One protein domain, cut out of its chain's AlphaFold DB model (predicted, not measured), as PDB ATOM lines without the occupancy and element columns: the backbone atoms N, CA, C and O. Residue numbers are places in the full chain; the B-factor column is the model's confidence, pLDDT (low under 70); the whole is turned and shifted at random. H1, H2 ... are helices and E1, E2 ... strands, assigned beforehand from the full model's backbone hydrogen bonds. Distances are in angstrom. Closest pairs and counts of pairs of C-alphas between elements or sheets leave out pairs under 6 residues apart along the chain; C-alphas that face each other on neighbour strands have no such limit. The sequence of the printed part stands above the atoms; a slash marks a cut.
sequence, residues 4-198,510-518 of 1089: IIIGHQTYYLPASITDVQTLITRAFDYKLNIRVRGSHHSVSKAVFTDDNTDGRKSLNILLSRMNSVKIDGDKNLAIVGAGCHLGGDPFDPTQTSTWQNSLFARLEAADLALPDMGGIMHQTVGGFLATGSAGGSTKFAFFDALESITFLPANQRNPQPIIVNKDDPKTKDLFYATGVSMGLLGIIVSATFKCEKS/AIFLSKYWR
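Overview. This is residues 4 to 198 and 510 to 518 of the 1089 residues of the protein "FAD-binding protein" of Flavobacterium sp. (UniProt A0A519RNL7). Two strongly twisted sheets stand roughly end to end along the longest axis: a larger one of five strands, E5 E6 E9 E7 E8, and a smaller one of four, E1 E2 E4 E3. The longest helix, H1, bridges them, running along E4 and reaching over the larger sheet with its residues 17 to 24, while H4 and H6 cover part of that sheet's other face. The printed part has 204 residues with seven named helices and nine named strands, in the order E1 E2 H1 E3 H2 E4 E5 E6 H3 H4 H5 E7 E8 H6 E9 H7. The larger sheet is antiparallel and the smaller mixed; the class is mixed, helices and strands, with under half of the residues in named elements. The whole is compact, with a radius of gyration of the C-alphas of 16.4 A and spans of 50 by 40 by 32 A.

Arrangement. Look first at the larger sheet, which runs E5, residues 69 to 72, E6, residues 77 to 81, E9, residues 187 to 194, E7, residues 146 to 152, and E8, residues 162 to 165. E5 and E6 are a hairpin, with N 70 and O 79 2.9 A apart, and E7 and E8 another, with N 149 and O 164 at 3.0 A. Between them, find N 80 and O 191 of E6 and E9 at 2.8 A, and N 192 and O 148 of E9 and E7 at 2.9 A. H6, residues 172 to 179, is on this sheet at a height of 8.2 A, across the strands at 71 degrees to E8 on the local plane; its Phe 175 and Val 164 of E8 have their C-alphas 5.2 A apart, the closest pair. E8, H6 and E9 form a split strand-helix-strand unit, two strands running the same way with E7 between them, its crossover right-handed. On the same face H4, residues 125 to 131, lies over E9 at a height of 9.1 A; the closest C-alphas are Gly 126 and Ile 188, 6.0 A. H3, residues 103 to 108, and H5, residues 142 to 145, only graze this sheet. On the opposite face H1, residues 17 to 30, lies only just over E7, with 3 C-alphas, at a height of 8.4 A. H1 is also on the smaller sheet, E1, residues 4 to 6, E2, residues 9 to 13, E4, residues 58 to 62, and E3, residues 33 to 37, in two layers, a helix on one face of a sheet; it runs along E4 at 4 degrees on the local plane. E1 and E2 are an antiparallel hairpin, N 6 and O 9 at 2.9 A; E2 and E4 are parallel, N 12 and O 60 at 2.9 A, as are E4 and E3, N 37 and O 61 at 2.8 A. E2, H1, E3 is a split unit with E4 between, and E3, H2, residues 44 to 47, E4 an unsplit one, both right-handed. H2 only grazes this sheet and only just touches H7, residues 515 to 518, with 3 pairs of C-alphas within 8 A. Each O i to N i+4 pair is within hydrogen-bond range in H1, H3, H4 and H6; H2, H5 and H7 are too short for one.

Along the chain. Find C-alpha 4 at (20.160, 1.661, -28.860), where E1 begins. H1 runs 20.0 A from C-alpha 17 at (10.426, 7.522, -13.791). E9 spans 21.7 A and E7 18.0 A. H7 ends at C-alpha 518, (13.634, 28.303, -30.304).

Size, cuts and confidence. The C-alphas of Gly 55 and Asp 74 are the farthest apart, 51.8 A. Residues 199 to 509 are not printed, and C-alphas 198 and 510 stand 42.3 A apart across the cut. The links E6 to H3 and H3 to H4 are long. Confidence is under 70 at residues 6 to 9 and 48 to 57.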
ATOM      1  N   ILE A   4      20.149   2.155 -27.480       82.56
ATOM      2  CA  ILE A   4      20.160   1.661 -28.860       82.56
ATOM      3  C   ILE A   4      20.816   2.712 -29.756       82.56
ATOM      4  O   ILE A   4      20.728   3.905 -29.458       82.56
ATOM      5  N   ILE A   5      21.480   2.283 -30.828       77.81
ATOM      6  CA  ILE A   5      21.996   3.182 -31.863       77.81
ATOM      7  C   ILE A   5      21.009   3.175 -33.035       77.81
ATOM      8  O   ILE A   5      20.548   2.115 -33.448       77.81
ATOM      9  N   ILE A   6      20.638   4.358 -33.527       69.19
ATOM     10  CA  ILE A   6      19.771   4.543 -34.698       69.19
ATOM     11  C   ILE A   6      20.448   5.583 -35.587       69.19
ATOM     12  O   ILE A   6      20.722   6.695 -35.128       69.19
ATOM     13  N   GLY A   7      20.770   5.217 -36.829       69.69
ATOM     14  CA  GLY A   7      21.715   5.994 -37.633       69.69
ATOM     15  C   GLY A   7      23.050   6.128 -36.895       69.69
ATOM     16  O   GLY A   7      23.588   5.145 -36.393       69.69
ATOM     17  N   HIS A   8      23.543   7.355 -36.752       65.88
ATOM     18  CA  HIS A   8      24.798   7.653 -36.046       65.88
ATOM     19  C   HIS A   8      24.592   8.045 -34.570       65.88
ATOM     20  O   HIS A   8      25.486   8.614 -33.944       65.88
ATOM     21  N   GLN A   9      23.406   7.790 -34.004       66.81
ATOM     22  CA  GLN A   9      22.984   8.381 -32.735       66.81
ATOM     23  C   GLN A   9      22.615   7.378 -31.648       66.81
ATOM     24  O   GLN A   9      21.852   6.443 -31.878       66.81
ATOM     25  N   THR A  10      23.041   7.667 -30.419       81.31
ATOM     26  CA  THR A  10      22.669   6.902 -29.224       81.31
ATOM     27  C   THR A  10      21.365   7.412 -28.606       81.31
ATOM     28  O   THR A  10      21.273   8.565 -28.182       81.31
ATOM     29  N   TYR A  11      20.389   6.517 -28.461       87.50
ATOM     30  CA  TYR A  11      19.120   6.745 -27.771       87.50
ATOM     31  C   TYR A  11      19.093   6.010 -26.432       87.50
ATOM     32  O   TYR A  11      19.345   4.807 -26.376       87.50
ATOM     33  N   TYR A  12      18.740   6.711 -25.356       93.75
ATOM     34  CA  TYR A  12      18.540   6.123 -24.031       93.75
ATOM     35  C   TYR A  12      17.149   5.490 -23.902       93.75
ATOM     36  O   TYR A  12      16.152   6.079 -24.328       93.75
ATOM     37  N   LEU A  13      17.092   4.312 -23.270       96.06
ATOM     38  CA  LEU A  13      15.885   3.502 -23.068       96.06
ATOM     39  C   LEU A  13      15.489   3.451 -21.574       96.06
ATOM     40  O   LEU A  13      15.699   2.423 -20.918       96.06
ATOM     41  N   PRO A  14      14.946   4.542 -20.993       96.50
ATOM     42  CA  PRO A  14      14.462   4.543 -19.616       96.50
ATOM     43  C   PRO A  14      13.314   3.538 -19.440       96.50
ATOM     44  O   PRO A  14      12.399   3.478 -20.260       96.50
ATOM     45  N   ALA A  15      13.345   2.766 -18.353       94.62
ATOM     46  CA  ALA A  15      12.283   1.821 -17.995       94.62
ATOM     47  C   ALA A  15      11.425   2.323 -16.817       94.62
ATOM     48  O   ALA A  15      10.404   1.724 -16.480       94.62
ATOM     49  N   SER A  16      11.835   3.419 -16.176       95.56
ATOM     50  CA  SER A  16      11.217   3.964 -14.972       95.56
ATOM     51  C   SER A  16      11.225   5.494 -14.950       95.56
ATOM     52  O   SER A  16      12.001   6.148 -15.647       95.56
ATOM     53  N   ILE A  17      10.397   6.080 -14.079       96.69
ATOM     54  CA  ILE A  17      10.426   7.522 -13.791       96.69
ATOM     55  C   ILE A  17      11.820   7.946 -13.295       96.69
ATOM     56  O   ILE A  17      12.331   8.970 -13.738       96.69
ATOM     57  N   THR A  18      12.473   7.132 -12.459       96.38
ATOM     58  CA  THR A  18      13.823   7.385 -11.928       96.38
ATOM     59  C   THR A  18      14.887   7.473 -13.026       96.38
ATOM     60  O   THR A  18      15.801   8.297 -12.943       96.38
ATOM     61  N   ASP A  19      14.761   6.675 -14.091       96.88
ATOM     62  CA  ASP A  19      15.637   6.777 -15.261       96.88
ATOM     63  C   ASP A  19      15.454   8.132 -15.962       96.88
ATOM     64  O   ASP A  19      16.431   8.832 -16.231       96.88
ATOM     65  N   VAL A  20      14.204   8.556 -16.187       97.12
ATOM     66  CA  VAL A  20      13.890   9.863 -16.794       97.12
ATOM     67  C   VAL A  20      14.394  11.020 -15.916       97.12
ATOM     68  O   VAL A  20      15.032  11.937 -16.430       97.12
ATOM     69  N   GLN A  21      14.213  10.948 -14.590       96.81
ATOM     70  CA  GLN A  21      14.782  11.909 -13.627       96.81
ATOM     71  C   GLN A  21      16.309  11.995 -13.734       96.81
ATOM     72  O   GLN A  21      16.875  13.088 -13.683       96.81
ATOM     73  N   THR A  22      16.980  10.855 -13.914       94.69
ATOM     74  CA  THR A  22      18.441  10.778 -14.056       94.69
ATOM     75  C   THR A  22      18.912  11.449 -15.351       94.69
ATOM     76  O   THR A  22      19.871  12.221 -15.324       94.69
ATOM     77  N   LEU A  23      18.220  11.220 -16.473       95.06
ATOM     78  CA  LEU A  23      18.540  11.858 -17.755       95.06
ATOM     79  C   LEU A  23      18.283  13.369 -17.731       95.06
ATOM     80  O   LEU A  23      19.158  14.127 -18.148       95.06
ATOM     81  N   ILE A  24      17.150  13.818 -17.177       96.12
ATOM     82  CA  ILE A  24      16.864  15.253 -17.011       96.12
ATOM     83  C   ILE A  24      17.902  15.902 -16.087       96.12
ATOM     84  O   ILE A  24      18.432  16.957 -16.418       96.12
ATOM     85  N   THR A  25      18.271  15.257 -14.975       91.81
ATOM     86  CA  THR A  25      19.317  15.767 -14.069       91.81
ATOM     87  C   THR A  25      20.664  15.894 -14.777       91.81
ATOM     88  O   THR A  25      21.352  16.896 -14.603       91.81
ATOM     89  N   ARG A  26      21.029  14.926 -15.627       87.69
ATOM     90  CA  ARG A  26      22.248  14.995 -16.442       87.69
ATOM     91  C   ARG A  26      22.190  16.148 -17.448       87.69
ATOM     92  O   ARG A  26      23.157  16.898 -17.550       87.69
ATOM     93  N   ALA A  27      21.080  16.320 -18.162       87.62
ATOM     94  CA  ALA A  27      20.919  17.440 -19.086       87.62
ATOM     95  C   ALA A  27      20.961  18.798 -18.368       87.62
ATOM     96  O   ALA A  27      21.662  19.706 -18.809       87.62
ATOM     97  N   PHE A  28      20.308  18.900 -17.210       86.56
ATOM     98  CA  PHE A  28      20.321  20.081 -16.353       86.56
ATOM     99  C   PHE A  28      21.739  20.426 -15.873       86.56
ATOM    100  O   PHE A  28      22.159  21.577 -16.010       86.56
ATOM    101  N   ASP A  29      22.491  19.453 -15.348       81.12
ATOM    102  CA  ASP A  29      23.845  19.653 -14.811       81.12
ATOM    103  C   ASP A  29      24.855  20.052 -15.900       81.12
ATOM    104  O   ASP A  29      25.634  20.982 -15.696       81.12
ATOM    105  N   TYR A  30      24.807  19.399 -17.068       76.81
ATOM    106  CA  TYR A  30      25.770  19.592 -18.163       76.81
ATOM    107  C   TYR A  30      25.295  20.551 -19.276       76.81
ATOM    108  O   TYR A  30      25.975  20.671 -20.291       76.81
ATOM    109  N   LYS A  31      24.158  21.245 -19.095       77.25
ATOM    110  CA  LYS A  31      23.527  22.146 -20.091       77.25
ATOM    111  C   LYS A  31      23.297  21.480 -21.462       77.25
ATOM    112  O   LYS A  31      23.534  22.089 -22.503       77.25
ATOM    113  N   LEU A  32      22.859  20.224 -21.448       82.88
ATOM    114  CA  LEU A  32      22.579  19.448 -22.660       82.88
ATOM    115  C   LEU A  32      21.158  19.719 -23.148       82.88
ATOM    116  O   LEU A  32      20.264  19.917 -22.325       82.88
ATOM    117  N   ASN A  33      20.930  19.631 -24.456       86.75
ATOM    118  CA  ASN A  33      19.570  19.524 -24.979       86.75
ATOM    119  C   ASN A  33      19.052  18.086 -24.760       86.75
ATOM    120  O   ASN A  33      19.828  17.129 -24.775       86.75
ATOM    121  N   ILE A  34      17.754  17.904 -24.523       90.94
ATOM    122  CA  ILE A  34      17.137  16.599 -24.238       90.94
ATOM    123  C   ILE A  34      15.779  16.495 -24.937       90.94
ATOM    124  O   ILE A  34      14.902  17.338 -24.742       90.94
ATOM    125  N   ARG A  35      15.593  15.467 -25.773       91.06
ATOM    126  CA  ARG A  35      14.358  15.260 -26.551       91.06
ATOM    127  C   ARG A  35      13.902  13.806 -26.518       91.06
ATOM    128  O   ARG A  35      14.699  12.875 -26.408       91.06
ATOM    129  N   VAL A  36      12.588  13.627 -26.629       92.31
ATOM    130  CA  VAL A  36      11.940  12.317 -26.722       92.31
ATOM    131  C   VAL A  36      11.522  12.073 -28.165       92.31
ATOM    132  O   VAL A  36      10.743  12.837 -28.732       92.31
ATOM    133  N   ARG A  37      12.005  10.973 -28.736       88.88
ATOM    134  CA  ARG A  37      11.563  10.448 -30.024       88.88
ATOM    135  C   ARG A  37      10.338   9.556 -29.797       88.88
ATOM    136  O   ARG A  37      10.341   8.697 -28.917       88.88
ATOM    137  N   GLY A  38       9.287   9.775 -30.584       86.50
ATOM    138  CA  GLY A  38       8.178   8.825 -30.740       86.50
ATOM    139  C   GLY A  38       8.483   7.812 -31.848       86.50
ATOM    140  O   GLY A  38       9.620   7.371 -32.000       86.50
ATOM    141  N   SER A  39       7.494   7.522 -32.689       84.19
ATOM    142  CA  SER A  39       7.655   6.705 -33.905       84.19
ATOM    143  C   SER A  39       8.119   7.486 -35.144       84.19
ATOM    144  O   SER A  39       8.114   6.951 -36.244       84.19
ATOM    145  N   HIS A  40       8.571   8.738 -34.972       80.44
ATOM    146  CA  HIS A  40       9.112   9.585 -36.049       80.44
ATOM    147  C   HIS A  40       8.084   9.963 -37.145       80.44
ATOM    148  O   HIS A  40       8.395  10.025 -38.324       80.44
ATOM    149  N   HIS A  41       6.857  10.286 -36.715       82.25
ATOM    150  CA  HIS A  41       5.736  10.761 -37.555       82.25
ATOM    151  C   HIS A  41       5.620  12.289 -37.694       82.25
ATOM    152  O   HIS A  41       4.594  12.831 -38.112       82.25
ATOM    153  N   SER A  42       6.655  13.003 -37.266       85.81
ATOM    154  CA  SER A  42       6.714  14.462 -37.301       85.81
ATOM    155  C   SER A  42       8.001  14.905 -37.967       85.81
ATOM    156  O   SER A  42       9.007  14.203 -37.844       85.81
ATOM    157  N   VAL A  43       7.970  16.073 -38.618       83.12
ATOM    158  CA  VAL A  43       9.117  16.662 -39.329       83.12
ATOM    159  C   VAL A  43      10.387  16.536 -38.486       83.12
ATOM    160  O   VAL A  43      10.409  16.943 -37.324       83.12
ATOM    161  N   SER A  44      11.457  15.991 -39.067       78.00
ATOM    162  CA  SER A  44      12.674  15.571 -38.355       78.00
ATOM    163  C   SER A  44      13.226  16.629 -37.390       78.00
ATOM    164  O   SER A  44      13.546  16.312 -36.243       78.00
ATOM    165  N   LYS A  45      13.232  17.905 -37.801       78.62
ATOM    166  CA  LYS A  45      13.715  19.046 -36.998       78.62
ATOM    167  C   LYS A  45      12.896  19.319 -35.721       78.62
ATOM    168  O   LYS A  45      13.426  19.863 -34.757       78.62
ATOM    169  N   ALA A  46      11.629  18.906 -35.678       79.81
ATOM    170  CA  ALA A  46      10.754  19.012 -34.508       79.81
ATOM    171  C   ALA A  46      11.026  17.922 -33.446       79.81
ATOM    172  O   ALA A  46      10.740  18.101 -32.251       79.81
ATOM    173  N   VAL A  47      11.569  16.781 -33.884       73.81
ATOM    174  CA  VAL A  47      11.791  15.579 -33.066       73.81
ATOM    175  C   VAL A  47      13.218  15.528 -32.531       73.81
ATOM    176  O   VAL A  47      13.414  15.336 -31.330       73.81
ATOM    177  N   PHE A  48      14.195  15.692 -33.419       68.94
ATOM    178  CA  PHE A  48      15.604  15.448 -33.142       68.94
ATOM    179  C   PHE A  48      16.321  16.647 -32.508       68.94
ATOM    180  O   PHE A  48      15.851  17.786 -32.535       68.94
ATOM    181  N   THR A  49      17.487  16.379 -31.923       57.75
ATOM    182  CA  THR A  49      18.411  17.398 -31.392       57.75
ATOM    183  C   THR A  49      19.510  17.783 -32.380       57.75
ATOM    184  O   THR A  49      20.375  18.583 -32.054       57.75
ATOM    185  N   ASP A  50      19.475  17.190 -33.568       50.03
ATOM    186  CA  ASP A  50      20.552  17.077 -34.562       50.03
ATOM    187  C   ASP A  50      20.889  18.398 -35.260       50.03
ATOM    188  O   ASP A  50      21.770  18.454 -36.106       50.03
ATOM    189  N   ASP A  51      20.214  19.462 -34.845       49.50
ATOM    190  CA  ASP A  51      20.600  20.851 -35.014       49.50
ATOM    191  C   ASP A  51      21.458  21.255 -33.783       49.50
ATOM    192  O   ASP A  51      21.110  22.161 -33.020       49.50
ATOM    193  N   ASN A  52      22.608  20.582 -33.569       47.91
ATOM    194  CA  ASN A  52      23.621  20.986 -32.564       47.91
ATOM    195  C   ASN A  52      24.343  22.291 -32.987       47.91
ATOM    196  O   ASN A  52      25.356  22.679 -32.406       47.91
ATOM    197  N   THR A  53      23.805  23.000 -33.979       42.59
ATOM    198  CA  THR A  53      24.150  24.363 -34.383       42.59
ATOM    199  C   THR A  53      23.958  25.387 -33.256       42.59
ATOM    200  O   THR A  53      24.405  26.516 -33.409       42.59
ATOM    201  N   ASP A  54      23.348  25.035 -32.108       45.47
ATOM    202  CA  ASP A  54      23.391  25.836 -30.866       45.47
ATOM    203  C   ASP A  54      24.565  25.506 -29.913       45.47
ATOM    204  O   ASP A  54      24.668  26.091 -28.833       45.47
ATOM    205  N   GLY A  55      25.478  24.621 -30.328       48.50
ATOM    206  CA  GLY A  55      26.718  24.270 -29.627       48.50
ATOM    207  C   GLY A  55      26.542  23.331 -28.429       48.50
ATOM    208  O   GLY A  55      27.529  22.917 -27.816       48.50
ATOM    209  N   ARG A  56      25.307  22.966 -28.064       54.06
ATOM    210  CA  ARG A  56      25.048  22.062 -26.940       54.06
ATOM    211  C   ARG A  56      25.115  20.607 -27.388       54.06
ATOM    212  O   ARG A  56      24.552  20.221 -28.404       54.06
ATOM    213  N   LYS A  57      25.756  19.766 -26.571       67.81
ATOM    214  CA  LYS A  57      25.638  18.304 -26.688       67.81
ATOM    215  C   LYS A  57      24.225  17.869 -26.284       67.81
ATOM    216  O   LYS A  57      23.576  18.542 -25.484       67.81
ATOM    217  N   SER A  58      23.786  16.717 -26.782       77.81
ATOM    218  CA  SER A  58      22.371  16.336 -26.739       77.81
ATOM    219  C   SER A  58      22.122  14.920 -26.203       77.81
ATOM    220  O   SER A  58      22.976  14.040 -26.319       77.81
ATOM    221  N   LEU A  59      20.957  14.707 -25.581       86.88
ATOM    222  CA  LEU A  59      20.464  13.420 -25.076       86.88
ATOM    223  C   LEU A  59      19.148  13.046 -25.771       86.88
ATOM    224  O   LEU A  59      18.107  13.654 -25.516       86.88
ATOM    225  N   ASN A  60      19.182  11.993 -26.581       89.56
ATOM    226  CA  ASN A  60      18.000  11.462 -27.249       89.56
ATOM    227  C   ASN A  60      17.394  10.291 -26.463       89.56
ATOM    228  O   ASN A  60      18.112   9.454 -25.912       89.56
ATOM    229  N   ILE A  61      16.061  10.242 -26.378       93.44
ATOM    230  CA  ILE A  61      15.318   9.297 -25.528       93.44
ATOM    231  C   ILE A  61      14.235   8.580 -26.330       93.44
ATOM    232  O   ILE A  61      13.480   9.216 -27.062       93.44
ATOM    233  N   LEU A  62      14.104   7.270 -26.120       93.62
ATOM    234  CA  LEU A  62      12.966   6.464 -26.564       93.62
ATOM    235  C   LEU A  62      12.272   5.858 -25.342       93.62
ATOM    236  O   LEU A  62      12.845   5.041 -24.624       93.62
ATOM    237  N   LEU A  63      11.010   6.224 -25.114       96.19
ATOM    238  CA  LEU A  63      10.219   5.725 -23.979       96.19
ATOM    239  C   LEU A  63       9.650   4.311 -24.207       96.19
ATOM    240  O   LEU A  63       8.721   3.921 -23.508       96.19
ATOM    241  N   SER A  64      10.161   3.530 -25.163       93.62
ATOM    242  CA  SER A  64       9.534   2.271 -25.607       93.62
ATOM    243  C   SER A  64       9.425   1.195 -24.516       93.62
ATOM    244  O   SER A  64       8.545   0.341 -24.572       93.62
ATOM    245  N   ARG A  65      10.238   1.281 -23.453       94.19
ATOM    246  CA  ARG A  65      10.133   0.438 -22.245       94.19
ATOM    247  C   ARG A  65       9.115   0.938 -21.208       94.19
ATOM    248  O   ARG A  65       8.789   0.219 -20.269       94.19
ATOM    249  N   MET A  66       8.575   2.143 -21.385       95.56
ATOM    250  CA  MET A  66       7.475   2.727 -20.610       95.56
ATOM    251  C   MET A  66       6.156   2.600 -21.395       95.56
ATOM    252  O   MET A  66       5.477   3.588 -21.675       95.56
ATOM    253  N   ASN A  67       5.808   1.365 -21.774       95.25
ATOM    254  CA  ASN A  67       4.707   1.026 -22.687       95.25
ATOM    255  C   ASN A  67       3.512   0.305 -22.022       95.25
ATOM    256  O   ASN A  67       2.654  -0.246 -22.708       95.25
ATOM    257  N   SER A  68       3.431   0.290 -20.687       95.94
ATOM    258  CA  SER A  68       2.403  -0.467 -19.956       95.94
ATOM    259  C   SER A  68       0.977   0.053 -20.181       95.94
ATOM    260  O   SER A  68       0.754   1.257 -20.064       95.94
ATOM    261  N   VAL A  69       0.004  -0.853 -20.340       97.56
ATOM    262  CA  VAL A  69      -1.442  -0.548 -20.349       97.56
ATOM    263  C   VAL A  69      -2.134  -1.261 -19.183       97.56
ATOM    264  O   VAL A  69      -2.165  -2.495 -19.135       97.56
ATOM    265  N   LYS A  70      -2.713  -0.498 -18.249       97.50
ATOM    266  CA  LYS A  70      -3.520  -1.001 -17.121       97.50
ATOM    267  C   LYS A  70      -4.967  -0.551 -17.290       97.50
ATOM    268  O   LYS A  70      -5.198   0.642 -17.451       97.50
ATOM    269  N   ILE A  71      -5.919  -1.480 -17.225       97.62
ATOM    270  CA  ILE A  71      -7.348  -1.202 -17.426       97.62
ATOM    271  C   ILE A  71      -8.114  -1.491 -16.132       97.62
ATOM    272  O   ILE A  71      -7.978  -2.566 -15.553       97.62
ATOM    273  N   ASP A  72      -8.923  -0.527 -15.707       95.56
ATOM    274  CA  ASP A  72      -9.947  -0.639 -14.671       95.56
ATOM    275  C   ASP A  72     -11.306  -0.715 -15.381       95.56
ATOM    276  O   ASP A  72     -11.859   0.303 -15.809       95.56
ATOM    277  N   GLY A  73     -11.789  -1.945 -15.583       88.12
ATOM    278  CA  GLY A  73     -13.005  -2.224 -16.351       88.12
ATOM    279  C   GLY A  73     -14.288  -1.738 -15.674       88.12
ATOM    280  O   GLY A  73     -15.227  -1.373 -16.369       88.12
ATOM    281  N   ASP A  74     -14.313  -1.643 -14.342       90.00
ATOM    282  CA  ASP A  74     -15.474  -1.130 -13.602       90.00
ATOM    283  C   ASP A  74     -15.629   0.387 -13.787       90.00
ATOM    284  O   ASP A  74     -16.737   0.925 -13.755       90.00
ATOM    285  N   LYS A  75     -14.511   1.099 -13.988       93.50
ATOM    286  CA  LYS A  75     -14.495   2.550 -14.230       93.50
ATOM    287  C   LYS A  75     -14.338   2.928 -15.703       93.50
ATOM    288  O   LYS A  75     -14.389   4.125 -15.998       93.50
ATOM    289  N   ASN A  76     -14.152   1.974 -16.615       96.50
ATOM    290  CA  ASN A  76     -13.699   2.197 -17.997       96.50
ATOM    291  C   ASN A  76     -12.465   3.126 -18.075       96.50
ATOM    292  O   ASN A  76     -12.420   4.036 -18.904       96.50
ATOM    293  N   LEU A  77     -11.488   2.959 -17.177       97.44
ATOM    294  CA  LEU A  77     -10.262   3.769 -17.168       97.44
ATOM    295  C   LEU A  77      -9.070   2.962 -17.682       97.44
ATOM    296  O   LEU A  77      -8.859   1.828 -17.255       97.44
ATOM    297  N   ALA A  78      -8.251   3.566 -18.538       98.19
ATOM    298  CA  ALA A  78      -6.996   2.999 -19.017       98.19
ATOM    299  C   ALA A  78      -5.822   3.914 -18.647       98.19
ATOM    300  O   ALA A  78      -5.750   5.049 -19.108       98.19
ATOM    301  N   ILE A  79      -4.892   3.422 -17.826       98.19
ATOM    302  CA  ILE A  79      -3.635   4.106 -17.495       98.19
ATOM    303  C   ILE A  79      -2.552   3.556 -18.421       98.19
ATOM    304  O   ILE A  79      -2.274   2.351 -18.415       98.19
ATOM    305  N   VAL A  80      -1.945   4.439 -19.209       98.38
ATOM    306  CA  VAL A  80      -1.103   4.094 -20.355       98.38
ATOM    307  C   VAL A  80       0.249   4.790 -20.242       98.38
ATOM    308  O   VAL A  80       0.317   5.996 -20.018       98.38
ATOM    309  N   GLY A  81       1.338   4.038 -20.386       98.19
ATOM    310  CA  GLY A  81       2.689   4.596 -20.466       98.19
ATOM    311  C   GLY A  81       2.904   5.347 -21.785       98.19
ATOM    312  O   GLY A  81       2.428   4.915 -22.832       98.19
ATOM    313  N   ALA A  82       3.615   6.473 -21.751       97.06
ATOM    314  CA  ALA A  82       3.718   7.384 -22.896       97.06
ATOM    315  C   ALA A  82       4.445   6.795 -24.121       97.06
ATOM    316  O   ALA A  82       4.230   7.268 -25.237       97.06
ATOM    317  N   GLY A  83       5.276   5.765 -23.933       96.38
ATOM    318  CA  GLY A  83       5.908   5.019 -25.026       96.38
ATOM    319  C   GLY A  83       5.091   3.832 -25.542       96.38
ATOM    320  O   GLY A  83       5.570   3.101 -26.404       96.38
ATOM    321  N   CYS A  84       3.876   3.616 -25.030       96.88
ATOM    322  CA  CYS A  84       2.930   2.688 -25.640       96.88
ATOM    323  C   CYS A  84       2.514   3.232 -27.013       96.88
ATOM    324  O   CYS A  84       2.225   4.424 -27.145       96.88
ATOM    325  N   HIS A  85       2.489   2.368 -28.024       96.31
ATOM    326  CA  HIS A  85       1.975   2.711 -29.347       96.31
ATOM    327  C   HIS A  85       0.452   2.540 -29.373       96.31
ATOM    328  O   HIS A  85      -0.099   1.690 -28.665       96.31
ATOM    329  N   LEU A  86      -0.237   3.369 -30.160       95.50
ATOM    330  CA  LEU A  86      -1.691   3.309 -30.300       95.50
ATOM    331  C   LEU A  86      -2.117   1.958 -30.904       95.50
ATOM    332  O   LEU A  86      -2.867   1.215 -30.277       95.50
ATOM    333  N   GLY A  87      -1.554   1.611 -32.058       92.88
ATOM    334  CA  GLY A  87      -1.551   0.293 -32.696       92.88
ATOM    335  C   GLY A  87      -0.154  -0.342 -32.692       92.88
ATOM    336  O   GLY A  87       0.730   0.092 -31.958       92.88
ATOM    337  N   GLY A  88       0.061  -1.385 -33.500       87.44
ATOM    338  CA  GLY A  88       1.394  -1.976 -33.672       87.44
ATOM    339  C   GLY A  88       2.244  -1.170 -34.658       87.44
ATOM    340  O   GLY A  88       1.759  -0.836 -35.735       87.44
ATOM    341  N   ASP A  89       3.501  -0.893 -34.308       83.88
ATOM    342  CA  ASP A  89       4.480  -0.250 -35.195       83.88
ATOM    343  C   ASP A  89       5.462  -1.297 -35.758       83.88
ATOM    344  O   ASP A  89       6.343  -1.751 -35.023       83.88
ATOM    345  N   PRO A  90       5.358  -1.689 -37.044       72.94
ATOM    346  CA  PRO A  90       6.316  -2.598 -37.678       72.94
ATOM    347  C   PRO A  90       7.708  -1.972 -37.875       72.94
ATOM    348  O   PRO A  90       8.610  -2.637 -38.383       72.94
ATOM    349  N   PHE A  91       7.883  -0.697 -37.517       76.06
ATOM    350  CA  PHE A  91       9.089   0.094 -37.728       76.06
ATOM    351  C   PHE A  91       9.719   0.595 -36.416       76.06
ATOM    352  O   PHE A  91      10.658   1.395 -36.464       76.06
ATOM    353  N   ASP A  92       9.247   0.116 -35.256       80.31
ATOM    354  CA  ASP A  92       9.867   0.397 -33.956       80.31
ATOM    355  C   ASP A  92      11.306  -0.158 -33.935       80.31
ATOM    356  O   ASP A  92      11.490  -1.380 -33.941       80.31
ATOM    357  N   PRO A  93      12.342   0.699 -33.842       79.88
ATOM    358  CA  PRO A  93      13.737   0.258 -33.837       79.88
ATOM    359  C   PRO A  93      14.070  -0.624 -32.626       79.88
ATOM    360  O   PRO A  93      15.026  -1.392 -32.667       79.88
ATOM    361  N   THR A  94      13.282  -0.544 -31.550       83.81
ATOM    362  CA  THR A  94      13.464  -1.368 -30.349       83.81
ATOM    363  C   THR A  94      12.722  -2.707 -30.402       83.81
ATOM    364  O   THR A  94      12.888  -3.511 -29.487       83.81
ATOM    365  N   GLN A  95      11.934  -2.964 -31.458       85.38
ATOM    366  CA  GLN A  95      11.131  -4.184 -31.664       85.38
ATOM    367  C   GLN A  95      10.201  -4.526 -30.479       85.38
ATOM    368  O   GLN A  95       9.821  -5.678 -30.270       85.38
ATOM    369  N   THR A  96       9.827  -3.522 -29.683       86.31
ATOM    370  CA  THR A  96       8.913  -3.669 -28.544       86.31
ATOM    371  C   THR A  96       7.456  -3.472 -28.944       86.31
ATOM    372  O   THR A  96       6.568  -3.974 -28.256       86.31
ATOM    373  N   SER A  97       7.197  -2.736 -30.024       89.44
ATOM    374  CA  SER A  97       5.856  -2.460 -30.526       89.44
ATOM    375  C   SER A  97       5.272  -3.669 -31.248       89.44
ATOM    376  O   SER A  97       5.830  -4.180 -32.214       89.44
ATOM    377  N   THR A  98       4.118  -4.137 -30.779       91.06
ATOM    378  CA  THR A  98       3.351  -5.225 -31.395       91.06
ATOM    379  C   THR A  98       1.872  -4.865 -31.367       91.06
ATOM    380  O   THR A  98       1.446  -4.017 -30.583       91.06
ATOM    381  N   TRP A  99       1.039  -5.539 -32.163       91.62
ATOM    382  CA  TRP A  99      -0.408  -5.362 -32.027       91.62
ATOM    383  C   TRP A  99      -0.875  -5.717 -30.605       91.62
ATOM    384  O   TRP A  99      -1.577  -4.935 -29.975       91.62
ATOM    385  N   GLN A 100      -0.417  -6.839 -30.051       91.75
ATOM    386  CA  GLN A 100      -0.897  -7.411 -28.789       91.75
ATOM    387  C   GLN A 100      -0.623  -6.545 -27.546       91.75
ATOM    388  O   GLN A 100      -1.355  -6.663 -26.558       91.75
ATOM    389  N   ASN A 101       0.412  -5.696 -27.567       91.88
ATOM    390  CA  ASN A 101       0.728  -4.762 -26.476       91.88
ATOM    391  C   ASN A 101       0.392  -3.290 -26.780       91.88
ATOM    392  O   ASN A 101       0.575  -2.449 -25.902       91.88
ATOM    393  N   SER A 102      -0.140  -2.995 -27.970       95.62
ATOM    394  CA  SER A 102      -0.653  -1.670 -28.331       95.62
ATOM    395  C   SER A 102      -1.890  -1.270 -27.522       95.62
ATOM    396  O   SER A 102      -2.642  -2.123 -27.042       95.62
ATOM    397  N   LEU A 103      -2.146   0.034 -27.395       96.81
ATOM    398  CA  LEU A 103      -3.311   0.541 -26.671       96.81
ATOM    399  C   LEU A 103      -4.629   0.002 -27.252       96.81
ATOM    400  O   LEU A 103      -5.482  -0.471 -26.500       96.81
ATOM    401  N   PHE A 104      -4.788   0.031 -28.575       95.81
ATOM    402  CA  PHE A 104      -6.039  -0.310 -29.252       95.81
ATOM    403  C   PHE A 104      -6.414  -1.781 -29.057       95.81
ATOM    404  O   PHE A 104      -7.543  -2.070 -28.667       95.81
ATOM    405  N   ALA A 105      -5.467  -2.713 -29.212       95.38
ATOM    406  CA  ALA A 105      -5.730  -4.132 -28.967       95.38
ATOM    407  C   ALA A 105      -6.085  -4.423 -27.501       95.38
ATOM    408  O   ALA A 105      -6.912  -5.289 -27.213       95.38
ATOM    409  N   ARG A 106      -5.466  -3.697 -26.559       97.00
ATOM    410  CA  ARG A 106      -5.714  -3.853 -25.119       97.00
ATOM    411  C   ARG A 106      -7.087  -3.315 -24.713       97.00
ATOM    412  O   ARG A 106      -7.740  -3.951 -23.891       97.00
ATOM    413  N   LEU A 107      -7.529  -2.199 -25.298       96.94
ATOM    414  CA  LEU A 107      -8.884  -1.667 -25.112       96.94
ATOM    415  C   LEU A 107      -9.937  -2.572 -25.756       96.94
ATOM    416  O   LEU A 107     -10.903  -2.945 -25.094       96.94
ATOM    417  N   GLU A 108      -9.713  -3.017 -26.993       94.31
ATOM    418  CA  GLU A 108     -10.647  -3.890 -27.709       94.31
ATOM    419  C   GLU A 108     -10.856  -5.231 -26.984       94.31
ATOM    420  O   GLU A 108     -11.988  -5.702 -26.855       94.31
ATOM    421  N   ALA A 109      -9.786  -5.815 -26.432       94.62
ATOM    422  CA  ALA A 109      -9.857  -7.022 -25.605       94.62
ATOM    423  C   ALA A 109     -10.616  -6.823 -24.274       94.62
ATOM    424  O   ALA A 109     -11.045  -7.803 -23.667       94.62
ATOM    425  N   ALA A 110     -10.785  -5.576 -23.825       95.38
ATOM    426  CA  ALA A 110     -11.568  -5.197 -22.650       95.38
ATOM    427  C   ALA A 110     -12.993  -4.710 -22.997       95.38
ATOM    428  O   ALA A 110     -13.705  -4.248 -22.106       95.38
ATOM    429  N   ASP A 111     -13.415  -4.814 -24.266       94.75
ATOM    430  CA  ASP A 111     -14.684  -4.270 -24.775       94.75
ATOM    431  C   ASP A 111     -14.798  -2.738 -24.593       94.75
ATOM    432  O   ASP A 111     -15.857  -2.192 -24.269       94.75
ATOM    433  N   LEU A 112     -13.674  -2.040 -24.792       96.88
ATOM    434  CA  LEU A 112     -13.537  -0.588 -24.691       96.88
ATOM    435  C   LEU A 112     -13.038   0.031 -26.006       96.88
ATOM    436  O   LEU A 112     -12.323  -0.608 -26.776       96.88
ATOM    437  N   ALA A 113     -13.380   1.301 -26.221       96.38
ATOM    438  CA  ALA A 113     -12.925   2.116 -27.344       96.38
ATOM    439  C   ALA A 113     -12.570   3.547 -26.912       96.38
ATOM    440  O   ALA A 113     -12.995   4.027 -25.856       96.38
ATOM    441  N   LEU A 114     -11.802   4.229 -27.763       96.56
ATOM    442  CA  LEU A 114     -11.635   5.682 -27.726       96.56
ATOM    443  C   LEU A 114     -12.626   6.349 -28.693       96.56
ATOM    444  O   LEU A 114     -13.039   5.721 -29.673       96.56
ATOM    445  N   PRO A 115     -13.001   7.617 -28.456       95.00
ATOM    446  CA  PRO A 115     -14.018   8.280 -29.259       95.00
ATOM    447  C   PRO A 115     -13.554   8.705 -30.652       95.00
ATOM    448  O   PRO A 115     -14.380   8.867 -31.544       95.00
ATOM    449  N   ASP A 116     -12.258   8.897 -30.854       92.06
ATOM    450  CA  ASP A 116     -11.668   9.296 -32.130       92.06
ATOM    451  C   ASP A 116     -10.157   9.014 -32.095       92.06
ATOM    452  O   ASP A 116      -9.585   8.797 -31.020       92.06
ATOM    453  N   MET A 117      -9.511   9.006 -33.259       85.81
ATOM    454  CA  MET A 117      -8.064   8.846 -33.420       85.81
ATOM    455  C   MET A 117      -7.592   9.510 -34.715       85.81
ATOM    456  O   MET A 117      -8.382   9.725 -35.626       85.81
ATOM    457  N   GLY A 118      -6.294   9.801 -34.813       83.56
ATOM    458  CA  GLY A 118      -5.705  10.241 -36.078       83.56
ATOM    459  C   GLY A 118      -5.686   9.122 -37.124       83.56
ATOM    460  O   GLY A 118      -5.824   7.944 -36.787       83.56
ATOM    461  N   GLY A 119      -5.452   9.480 -38.386       82.31
ATOM    462  CA  GLY A 119      -5.416   8.527 -39.500       82.31
ATOM    463  C   GLY A 119      -4.323   7.448 -39.399       82.31
ATOM    464  O   GLY A 119      -4.410   6.415 -40.061       82.31
ATOM    465  N   ILE A 120      -3.338   7.624 -38.511       86.31
ATOM    466  CA  ILE A 120      -2.152   6.771 -38.364       86.31
ATOM    467  C   ILE A 120      -2.126   6.112 -36.977       86.31
ATOM    468  O   ILE A 120      -2.193   6.780 -35.948       86.31
ATOM    469  N   MET A 121      -1.984   4.780 -36.926       87.75
ATOM    470  CA  MET A 121      -2.043   4.023 -35.665       87.75
ATOM    471  C   MET A 121      -0.674   3.714 -35.055       87.75
ATOM    472  O   MET A 121      -0.590   3.411 -33.872       87.75
ATOM    473  N   HIS A 122       0.426   3.804 -35.797       88.31
ATOM    474  CA  HIS A 122       1.753   3.492 -35.256       88.31
ATOM    475  C   HIS A 122       2.417   4.680 -34.531       88.31
ATOM    476  O   HIS A 122       3.632   4.754 -34.401       88.31
ATOM    477  N   GLN A 123       1.626   5.624 -34.012       92.38
ATOM    478  CA  GLN A 123       2.099   6.716 -33.155       92.38
ATOM    479  C   GLN A 123       2.207   6.277 -31.684       92.38
ATOM    480  O   GLN A 123       1.390   5.497 -31.195       92.38
ATOM    481  N   THR A 124       3.200   6.794 -30.953       95.19
ATOM    482  CA  THR A 124       3.261   6.656 -29.486       95.19
ATOM    483  C   THR A 124       2.279   7.611 -28.812       95.19
ATOM    484  O   THR A 124       2.123   8.750 -29.254       95.19
ATOM    485  N   VAL A 125       1.667   7.194 -27.699       96.38
ATOM    486  CA  VAL A 125       0.712   8.017 -26.929       96.38
ATOM    487  C   VAL A 125       1.298   9.387 -26.572       96.38
ATOM    488  O   VAL A 125       0.646  10.406 -26.772       96.38
ATOM    489  N   GLY A 126       2.547   9.435 -26.096       95.31
ATOM    490  CA  GLY A 126       3.215  10.693 -25.752       95.31
ATOM    491  C   GLY A 126       3.426  11.623 -26.951       95.31
ATOM    492  O   GLY A 126       3.223  12.828 -26.825       95.31
ATOM    493  N   GLY A 127       3.788  11.077 -28.118       93.44
ATOM    494  CA  GLY A 127       3.986  11.859 -29.345       93.44
ATOM    495  C   GLY A 127       2.674  12.357 -29.959       93.44
ATOM    496  O   GLY A 127       2.601  13.500 -30.414       93.44
ATOM    497  N   PHE A 128       1.628  11.525 -29.918       94.06
ATOM    498  CA  PHE A 128       0.286  11.874 -30.392       94.06
ATOM    499  C   PHE A 128      -0.294  13.054 -29.599       94.06
ATOM    500  O   PHE A 128      -0.751  14.034 -30.188       94.06
ATOM    501  N   LEU A 129      -0.198  12.985 -28.264       95.19
ATOM    502  CA  LEU A 129      -0.589  14.074 -27.369       95.19
ATOM    503  C   LEU A 129       0.226  15.340 -27.664       95.19
ATOM    504  O   LEU A 129      -0.342  16.356 -28.061       95.19
ATOM    505  N   ALA A 130       1.559  15.263 -27.555       93.75
ATOM    506  CA  ALA A 130       2.432  16.436 -27.584       93.75
ATOM    507  C   ALA A 130       2.322  17.287 -28.865       93.75
ATOM    508  O   ALA A 130       2.609  18.482 -28.806       93.75
ATOM    509  N   THR A 131       1.912  16.694 -29.991       91.44
ATOM    510  CA  THR A 131       1.727  17.379 -31.285       91.44
ATOM    511  C   THR A 131       0.301  17.883 -31.533       91.44
ATOM    512  O   THR A 131       0.111  18.731 -32.400       91.44
ATOM    513  N   GLY A 132      -0.696  17.421 -30.768       89.44
ATOM    514  CA  GLY A 132      -2.097  17.820 -30.941       89.44
ATOM    515  C   GLY A 132      -2.827  17.109 -32.085       89.44
ATOM    516  O   GLY A 132      -3.738  17.691 -32.667       89.44
ATOM    517  N   SER A 133      -2.436  15.872 -32.407       89.31
ATOM    518  CA  SER A 133      -3.038  15.082 -33.494       89.31
ATOM    519  C   SER A 133      -4.519  14.742 -33.240       89.31
ATOM    520  O   SER A 133      -4.937  14.576 -32.094       89.31
ATOM    521  N   ALA A 134      -5.324  14.638 -34.304       87.81
ATOM    522  CA  ALA A 134      -6.774  14.406 -34.232       87.81
ATOM    523  C   ALA A 134      -7.305  13.654 -35.467       87.81
ATOM    524  O   ALA A 134      -6.628  13.622 -36.497       87.81
ATOM    525  N   GLY A 135      -8.512  13.089 -35.387       86.06
ATOM    526  CA  GLY A 135      -9.224  12.509 -36.528       86.06
ATOM    527  C   GLY A 135     -10.080  13.510 -37.309       86.06
ATOM    528  O   GLY A 135      -9.970  14.729 -37.145       86.06
ATOM    529  N   GLY A 136     -10.931  12.975 -38.188       91.31
ATOM    530  CA  GLY A 136     -11.815  13.726 -39.088       91.31
ATOM    531  C   GLY A 136     -13.241  13.884 -38.574       91.31
ATOM    532  O   GLY A 136     -14.184  13.514 -39.275       91.31
ATOM    533  N   SER A 137     -13.407  14.402 -37.355       94.62
ATOM    534  CA  SER A 137     -14.715  14.624 -36.731       94.62
ATOM    535  C   SER A 137     -14.836  16.009 -36.097       94.62
ATOM    536  O   SER A 137     -13.932  16.501 -35.423       94.62
ATOM    537  N   THR A 138     -16.013  16.622 -36.239       94.31
ATOM    538  CA  THR A 138     -16.433  17.776 -35.427       94.31
ATOM    539  C   THR A 138     -17.094  17.363 -34.108       94.31
ATOM    540  O   THR A 138     -17.202  18.189 -33.201       94.31
ATOM    541  N   LYS A 139     -17.523  16.101 -33.973       94.56
ATOM    542  CA  LYS A 139     -18.319  15.589 -32.842       94.56
ATOM    543  C   LYS A 139     -17.452  14.928 -31.770       94.56
ATOM    544  O   LYS A 139     -17.709  15.096 -30.574       94.56
ATOM    545  N   PHE A 140     -16.395  14.242 -32.194       95.25
ATOM    546  CA  PHE A 140     -15.504  13.448 -31.348       95.25
ATOM    547  C   PHE A 140     -14.042  13.893 -31.500       95.25
ATOM    548  O   PHE A 140     -13.662  14.423 -32.540       95.25
ATOM    549  N   ALA A 141     -13.227  13.704 -30.463       94.12
ATOM    550  CA  ALA A 141     -11.777  13.897 -30.502       94.12
ATOM    551  C   ALA A 141     -11.073  12.937 -29.539       94.12
ATOM    552  O   ALA A 141     -11.564  12.690 -28.440       94.12
ATOM    553  N   PHE A 142      -9.871  12.471 -29.893       94.00
ATOM    554  CA  PHE A 142      -9.030  11.630 -29.023       94.00
ATOM    555  C   PHE A 142      -8.866  12.222 -27.607       94.00
ATOM    556  O   PHE A 142      -8.912  11.512 -26.601       94.00
ATOM    557  N   PHE A 143      -8.739  13.550 -27.527       94.94
ATOM    558  CA  PHE A 143      -8.600  14.305 -26.282       94.94
ATOM    559  C   PHE A 143      -9.867  14.342 -25.405       94.94
ATOM    560  O   PHE A 143      -9.732  14.603 -24.212       94.94
ATOM    561  N   ASP A 144     -11.066  14.032 -25.926       95.00
ATOM    562  CA  ASP A 144     -12.299  13.935 -25.115       95.00
ATOM    563  C   ASP A 144     -12.170  12.871 -24.011       95.00
ATOM    564  O   ASP A 144     -12.761  12.995 -22.937       95.00
ATOM    565  N   ALA A 145     -11.384  11.822 -24.276       96.19
ATOM    566  CA  ALA A 145     -11.134  10.731 -23.346       96.19
ATOM    567  C   ALA A 145     -10.008  11.024 -22.339       96.19
ATOM    568  O   ALA A 145      -9.812  10.226 -21.429       96.19
ATOM    569  N   LEU A 146      -9.227  12.102 -22.477       97.62
ATOM    570  CA  LEU A 146      -8.037  12.316 -21.646       97.62
ATOM    571  C   LEU A 146      -8.410  12.859 -20.252       97.62
ATOM    572  O   LEU A 146      -8.956  13.950 -20.123       97.62
ATOM    573  N   GLU A 147      -8.075  12.111 -19.200       97.69
ATOM    574  CA  GLU A 147      -8.417  12.425 -17.800       97.69
ATOM    575  C   GLU A 147      -7.263  13.068 -17.028       97.69
ATOM    576  O   GLU A 147      -7.447  14.009 -16.252       97.69
ATOM    577  N   SER A 148      -6.054  12.531 -17.202       98.31
ATOM    578  CA  SER A 148      -4.860  13.008 -16.509       98.31
ATOM    579  C   SER A 148      -3.577  12.692 -17.264       98.31
ATOM    580  O   SER A 148      -3.514  11.755 -18.060       98.31
ATOM    581  N   ILE A 149      -2.540  13.479 -16.984       98.56
ATOM    582  CA  ILE A 149      -1.195  13.343 -17.544       98.56
ATOM    583  C   ILE A 149      -0.203  13.301 -16.379       98.56
ATOM    584  O   ILE A 149      -0.325  14.079 -15.435       98.56
ATOM    585  N   THR A 150       0.791  12.413 -16.451       98.50
ATOM    586  CA  THR A 150       1.984  12.458 -15.593       98.50
ATOM    587  C   THR A 150       3.185  12.853 -16.439       98.50
ATOM    588  O   THR A 150       3.470  12.196 -17.444       98.50
ATOM    589  N   PHE A 151       3.907  13.895 -16.033       98.19
ATOM    590  CA  PHE A 151       5.084  14.388 -16.750       98.19
ATOM    591  C   PHE A 151       6.209  14.827 -15.803       98.19
ATOM    592  O   PHE A 151       5.993  14.995 -14.603       98.19
ATOM    593  N   LEU A 152       7.419  14.993 -16.340       98.19
ATOM    594  CA  LEU A 152       8.588  15.484 -15.610       98.19
ATOM    595  C   LEU A 152       9.112  16.794 -16.223       98.19
ATOM    596  O   LEU A 152       9.619  16.747 -17.348       98.19
ATOM    597  N   PRO A 153       9.030  17.932 -15.507       97.50
ATOM    598  CA  PRO A 153       9.655  19.190 -15.919       97.50
ATOM    599  C   PRO A 153      11.173  19.179 -15.657       97.50
ATOM    600  O   PRO A 153      11.729  18.191 -15.178       97.50
ATOM    601  N   ALA A 154      11.841  20.302 -15.919       95.50
ATOM    602  CA  ALA A 154      13.249  20.567 -15.610       95.50
ATOM    603  C   ALA A 154      13.439  21.795 -14.690       95.50
ATOM    604  O   ALA A 154      14.516  22.388 -14.642       95.50
ATOM    605  N   ASN A 155      12.402  22.165 -13.930       92.44
ATOM    606  CA  ASN A 155      12.372  23.335 -13.044       92.44
ATOM    607  C   ASN A 155      13.445  23.319 -11.940       92.44
ATOM    608  O   ASN A 155      13.834  24.367 -11.426       92.44
ATOM    609  N   GLN A 156      13.943  22.136 -11.580       91.31
ATOM    610  CA  GLN A 156      15.010  21.947 -10.606       91.31
ATOM    611  C   GLN A 156      15.880  20.735 -10.956       91.31
ATOM    612  O   GLN A 156      15.464  19.819 -11.667       91.31
ATOM    613  N   ARG A 157      17.075  20.686 -10.363       82.94
ATOM    614  CA  ARG A 157      17.921  19.488 -10.351       82.94
ATOM    615  C   ARG A 157      17.183  18.342  -9.642       82.94
ATOM    616  O   ARG A 157      16.699  18.539  -8.531       82.94
ATOM    617  N   ASN A 158      17.131  17.154 -10.251       88.88
ATOM    618  CA  ASN A 158      16.301  16.020  -9.813       88.88
ATOM    619  C   ASN A 158      14.791  16.366  -9.695       88.88
ATOM    620  O   ASN A 158      14.232  16.401  -8.588       88.88
ATOM    621  N   PRO A 159      14.120  16.654 -10.827       92.75
ATOM    622  CA  PRO A 159      12.710  17.044 -10.848       92.75
ATOM    623  C   PRO A 159      11.812  15.914 -10.339       92.75
ATOM    624  O   PRO A 159      12.130  14.736 -10.490       92.75
ATOM    625  N   GLN A 160      10.672  16.256  -9.744       95.50
ATOM    626  CA  GLN A 160       9.666  15.272  -9.330       95.50
ATOM    627  C   GLN A 160       8.566  15.150 -10.396       95.50
ATOM    628  O   GLN A 160       8.269  16.145 -11.059       95.50
ATOM    629  N   PRO A 161       7.959  13.961 -10.583       96.75
ATOM    630  CA  PRO A 161       6.838  13.805 -11.502       96.75
ATOM    631  C   PRO A 161       5.628  14.614 -11.023       96.75
ATOM    632  O   PRO A 161       5.230  14.525  -9.861       96.75
ATOM    633  N   ILE A 162       5.028  15.374 -11.934       97.69
ATOM    634  CA  ILE A 162       3.797  16.129 -11.703       97.69
ATOM    635  C   ILE A 162       2.645  15.369 -12.358       97.69
ATOM    636  O   ILE A 162       2.735  14.977 -13.522       97.69
ATOM    637  N   ILE A 163       1.564  15.165 -11.604       98.06
ATOM    638  CA  ILE A 163       0.297  14.617 -12.099       98.06
ATOM    639  C   ILE A 163      -0.686  15.777 -12.223       98.06
ATOM    640  O   ILE A 163      -0.880  16.523 -11.262       98.06
ATOM    641  N   VAL A 164      -1.313  15.913 -13.387       98.12
ATOM    642  CA  VAL A 164      -2.309  16.951 -13.677       98.12
ATOM    643  C   VAL A 164      -3.594  16.327 -14.191       98.12
ATOM    644  O   VAL A 164      -3.548  15.338 -14.922       98.12
ATOM    645  N   ASN A 165      -4.741  16.870 -13.787       96.75
ATOM    646  CA  ASN A 165      -6.059  16.301 -14.063       96.75
ATOM    647  C   ASN A 165      -7.005  17.368 -14.638       96.75
ATOM    648  O   ASN A 165      -6.938  18.531 -14.247       96.75
ATOM    649  N   LYS A 166      -7.889  16.965 -15.559       94.81
ATOM    650  CA  LYS A 166      -8.807  17.880 -16.260       94.81
ATOM    651  C   LYS A 166      -9.831  18.574 -15.341       94.81
ATOM    652  O   LYS A 166     -10.254  19.695 -15.629       94.81
ATOM    653  N   ASP A 167     -10.220  17.910 -14.248       93.50
ATOM    654  CA  ASP A 167     -11.314  18.308 -13.356       93.50
ATOM    655  C   ASP A 167     -10.826  18.927 -12.031       93.50
ATOM    656  O   ASP A 167     -11.620  19.542 -11.321       93.50
ATOM    657  N   ASP A 168      -9.534  18.818 -11.691       95.31
ATOM    658  CA  ASP A 168      -8.942  19.476 -10.515       95.31
ATOM    659  C   ASP A 168      -8.633  20.958 -10.811       95.31
ATOM    660  O   ASP A 168      -7.689  21.242 -11.553       95.31
ATOM    661  N   PRO A 169      -9.325  21.932 -10.185       92.56
ATOM    662  CA  PRO A 169      -9.114  23.353 -10.461       92.56
ATOM    663  C   PRO A 169      -7.689  23.858 -10.196       92.56
ATOM    664  O   PRO A 169      -7.333  24.921 -10.693       92.56
ATOM    665  N   LYS A 170      -6.873  23.133  -9.414       92.88
ATOM    666  CA  LYS A 170      -5.475  23.507  -9.140       92.88
ATOM    667  C   LYS A 170      -4.505  23.091 -10.240       92.88
ATOM    668  O   LYS A 170      -3.451  23.705 -10.365       92.88
ATOM    669  N   THR A 171      -4.828  22.042 -10.997       94.69
ATOM    670  CA  THR A 171      -3.951  21.487 -12.041       94.69
ATOM    671  C   THR A 171      -4.547  21.563 -13.446       94.69
ATOM    672  O   THR A 171      -3.816  21.349 -14.409       94.69
ATOM    673  N   LYS A 172      -5.821  21.951 -13.580       95.38
ATOM    674  CA  LYS A 172      -6.561  22.092 -14.842       95.38
ATOM    675  C   LYS A 172      -5.826  22.905 -15.911       95.38
ATOM    676  O   LYS A 172      -5.663  22.433 -17.032       95.38
ATOM    677  N   ASP A 173      -5.344  24.098 -15.573       95.62
ATOM    678  CA  ASP A 173      -4.623  24.950 -16.529       95.62
ATOM    679  C   ASP A 173      -3.322  24.287 -17.006       95.62
ATOM    680  O   ASP A 173      -3.043  24.246 -18.204       95.62
ATOM    681  N   LEU A 174      -2.578  23.659 -16.090       97.56
ATOM    682  CA  LEU A 174      -1.366  22.911 -16.420       97.56
ATOM    683  C   LEU A 174      -1.672  21.636 -17.226       97.56
ATOM    684  O   LEU A 174      -0.886  21.275 -18.095       97.56
ATOM    685  N   PHE A 175      -2.816  20.982 -17.010       98.38
ATOM    686  CA  PHE A 175      -3.288  19.864 -17.834       98.38
ATOM    687  C   PHE A 175      -3.505  20.301 -19.291       98.38
ATOM    688  O   PHE A 175      -2.931  19.696 -20.202       98.38
ATOM    689  N   TYR A 176      -4.238  21.398 -19.512       97.94
ATOM    690  CA  TYR A 176      -4.486  21.935 -20.855       97.94
ATOM    691  C   TYR A 176      -3.244  22.551 -21.518       97.94
ATOM    692  O   TYR A 176      -3.158  22.556 -22.747       97.94
ATOM    693  N   ALA A 177      -2.261  23.007 -20.742       97.75
ATOM    694  CA  ALA A 177      -0.954  23.409 -21.260       97.75
ATOM    695  C   ALA A 177      -0.048  22.211 -21.611       97.75
ATOM    696  O   ALA A 177       0.694  22.261 -22.587       97.75
ATOM    697  N   THR A 178      -0.096  21.126 -20.827       96.81
ATOM    698  CA  THR A 178       0.812  19.970 -20.978       96.81
ATOM    699  C   THR A 178       0.418  19.060 -22.134       96.81
ATOM    700  O   THR A 178       1.301  18.552 -22.827       96.81
ATOM    701  N   GLY A 179      -0.887  18.848 -22.348       94.00
ATOM    702  CA  GLY A 179      -1.383  17.873 -23.323       94.00
ATOM    703  C   GLY A 179      -0.868  18.106 -24.741       94.00
ATOM    704  O   GLY A 179      -0.354  17.171 -25.339       94.00
ATOM    705  N   VAL A 180      -0.921  19.352 -25.226       96.31
ATOM    706  CA  VAL A 180      -0.314  19.777 -26.498       96.31
ATOM    707  C   VAL A 180       0.780  20.791 -26.178       96.31
ATOM    708  O   VAL A 180       0.495  21.959 -25.929       96.31
ATOM    709  N   SER A 181       2.026  20.323 -26.126       95.50
ATOM    710  CA  SER A 181       3.163  21.085 -25.584       95.50
ATOM    711  C   SER A 181       4.474  20.910 -26.351       95.50
ATOM    712  O   SER A 181       5.499  21.445 -25.930       95.50
ATOM    713  N   MET A 182       4.490  20.125 -27.435       95.12
ATOM    714  CA  MET A 182       5.689  19.790 -28.226       95.12
ATOM    715  C   MET A 182       6.837  19.167 -27.392       95.12
ATOM    716  O   MET A 182       7.991  19.123 -27.829       95.12
ATOM    717  N   GLY A 183       6.537  18.689 -26.175       94.44
ATOM    718  CA  GLY A 183       7.517  18.217 -25.188       94.44
ATOM    719  C   GLY A 183       8.329  19.328 -24.506       94.44
ATOM    720  O   GLY A 183       9.337  19.028 -23.875       94.44
ATOM    721  N   LEU A 184       7.935  20.600 -24.642       95.81
ATOM    722  CA  LEU A 184       8.693  21.761 -24.148       95.81
ATOM    723  C   LEU A 184       8.443  22.091 -22.669       95.81
ATOM    724  O   LEU A 184       9.262  22.767 -22.057       95.81
ATOM    725  N   LEU A 185       7.341  21.608 -22.083       97.06
ATOM    726  CA  LEU A 185       7.060  21.744 -20.643       97.06
ATOM    727  C   LEU A 185       7.652  20.596 -19.806       97.06
ATOM    728  O   LEU A 185       7.671  20.665 -18.577       97.06
ATOM    729  N   GLY A 186       8.115  19.526 -20.459       96.38
ATOM    730  CA  GLY A 186       8.651  18.334 -19.815       96.38
ATOM    731  C   GLY A 186       8.325  17.032 -20.544       96.38
ATOM    732  O   GLY A 186       7.594  17.000 -21.535       96.38
ATOM    733  N   ILE A 187       8.860  15.929 -20.020       97.50
ATOM    734  CA  ILE A 187       8.679  14.586 -20.583       97.50
ATOM    735  C   ILE A 187       7.399  13.961 -20.023       97.50
ATOM    736  O   ILE A 187       7.348  13.604 -18.846       97.50
ATOM    737  N   ILE A 188       6.379  13.789 -20.868       98.06
ATOM    738  CA  ILE A 188       5.187  12.990 -20.544       98.06
ATOM    739  C   ILE A 188       5.606  11.520 -20.403       98.06
ATOM    740  O   ILE A 188       6.228  10.964 -21.306       98.06
ATOM    741  N   VAL A 189       5.257  10.886 -19.280       98.00
ATOM    742  CA  VAL A 189       5.593   9.480 -18.975       98.00
ATOM    743  C   VAL A 189       4.374   8.565 -18.885       98.00
ATOM    744  O   VAL A 189       4.500   7.364 -19.130       98.00
ATOM    745  N   SER A 190       3.189   9.102 -18.592       98.12
ATOM    746  CA  SER A 190       1.926   8.363 -18.683       98.12
ATOM    747  C   SER A 190       0.717   9.283 -18.861       98.12
ATOM    748  O   SER A 190       0.756  10.463 -18.515       98.12
ATOM    749  N   ALA A 191      -0.369   8.715 -19.379       98.31
ATOM    750  CA  ALA A 191      -1.672   9.351 -19.532       98.31
ATOM    751  C   ALA A 191      -2.781   8.404 -19.045       98.31
ATOM    752  O   ALA A 191      -2.637   7.182 -19.130       98.31
ATOM    753  N   THR A 192      -3.885   8.956 -18.544       98.50
ATOM    754  CA  THR A 192      -5.088   8.188 -18.186       98.50
ATOM    755  C   THR A 192      -6.232   8.561 -19.112       98.50
ATOM    756  O   THR A 192      -6.511   9.746 -19.285       98.50
ATOM    757  N   PHE A 193      -6.919   7.557 -19.653       98.31
ATOM    758  CA  PHE A 193      -8.054   7.721 -20.555       98.31
ATOM    759  C   PHE A 193      -9.343   7.159 -19.955       98.31
ATOM    760  O   PHE A 193      -9.350   6.044 -19.430       98.31
ATOM    761  N   LYS A 194     -10.444   7.897 -20.087       97.81
ATOM    762  CA  LYS A 194     -11.815   7.443 -19.863       97.81
ATOM    763  C   LYS A 194     -12.378   6.922 -21.175       97.81
ATOM    764  O   LYS A 194     -12.747   7.683 -22.062       97.81
ATOM    765  N   CYS A 195     -12.410   5.605 -21.287       97.38
ATOM    766  CA  CYS A 195     -12.859   4.917 -22.484       97.38
ATOM    767  C   CYS A 195     -14.385   4.757 -22.481       97.38
ATOM    768  O   CYS A 195     -15.034   4.723 -21.428       97.38
ATOM    769  N   GLU A 196     -14.952   4.609 -23.671       95.50
ATOM    770  CA  GLU A 196     -16.344   4.206 -23.869       95.50
ATOM    771  C   GLU A 196     -16.431   2.722 -24.257       95.50
ATOM    772  O   GLU A 196     -15.414   2.027 -24.303       95.50
ATOM    773  N   LYS A 197     -17.643   2.204 -24.479       95.19
ATOM    774  CA  LYS A 197     -17.832   0.814 -24.917       95.19
ATOM    775  C   LYS A 197     -17.401   0.623 -26.370       95.19
ATOM    776  O   LYS A 197     -17.582   1.525 -27.180       95.19
ATOM    777  N   SER A 198     -16.844  -0.550 -26.686       95.00
ATOM    778  CA  SER A 198     -16.403  -0.865 -28.050       95.00
ATOM    779  C   SER A 198     -17.566  -0.785 -29.048       95.00
ATOM    780  O   SER A 198     -18.666  -1.289 -28.805       95.00
ATOM    781  N   ALA A 510      16.337  25.865 -20.427       89.88
ATOM    782  CA  ALA A 510      15.966  25.618 -21.813       89.88
ATOM    783  C   ALA A 510      16.614  24.332 -22.366       89.88
ATOM    784  O   ALA A 510      17.227  24.365 -23.431       89.88
ATOM    785  N   ILE A 511      16.551  23.222 -21.619       90.00
ATOM    786  CA  ILE A 511      17.088  21.917 -22.039       90.00
ATOM    787  C   ILE A 511      16.138  21.156 -22.981       90.00
ATOM    788  O   ILE A 511      16.605  20.391 -23.820       90.00
ATOM    789  N   PHE A 512      14.821  21.371 -22.904       92.19
ATOM    790  CA  PHE A 512      13.851  20.781 -23.842       92.19
ATOM    791  C   PHE A 512      13.723  21.584 -25.150       92.19
ATOM    792  O   PHE A 512      13.155  21.085 -26.130       92.19
ATOM    793  N   LEU A 513      14.244  22.818 -25.166       89.06
ATOM    794  CA  LEU A 513      14.136  23.792 -26.254       89.06
ATOM    795  C   LEU A 513      15.317  23.693 -27.237       89.06
ATOM    796  O   LEU A 513      16.296  24.444 -27.139       89.06
ATOM    797  N   SER A 514      15.189  22.792 -28.217       85.12
ATOM    798  CA  SER A 514      16.097  22.725 -29.373       85.12
ATOM    799  C   SER A 514      16.067  24.020 -30.197       85.12
ATOM    800  O   SER A 514      15.121  24.807 -30.102       85.12
ATOM    801  N   LYS A 515      17.078  24.227 -31.054       83.12
ATOM    802  CA  LYS A 515      17.129  25.369 -31.980       83.12
ATOM    803  C   LYS A 515      15.854  25.512 -32.813       83.12
ATOM    804  O   LYS A 515      15.295  26.598 -32.859       83.12
ATOM    805  N   TYR A 516      15.365  24.425 -33.412       86.12
ATOM    806  CA  TYR A 516      14.145  24.454 -34.225       86.12
ATOM    807  C   TYR A 516      12.960  25.076 -33.471       86.12
ATOM    808  O   TYR A 516      12.309  25.986 -33.978       86.12
ATOM    809  N   TRP A 517      12.719  24.638 -32.231       90.75
ATOM    810  CA  TRP A 517      11.642  25.185 -31.405       90.75
ATOM    811  C   TRP A 517      11.940  26.594 -30.889       90.75
ATOM    812  O   TRP A 517      11.016  27.386 -30.739       90.75
ATOM    813  N   ARG A 518      13.210  26.939 -30.651       88.88
ATOM    814  CA  ARG A 518      13.634  28.303 -30.304       88.88
ATOM    815  C   ARG A 518      13.293  29.287 -31.424       88.88
ATOM    816  O   ARG A 518      12.646  30.298 -31.157       88.88
TER     817      ARG A 518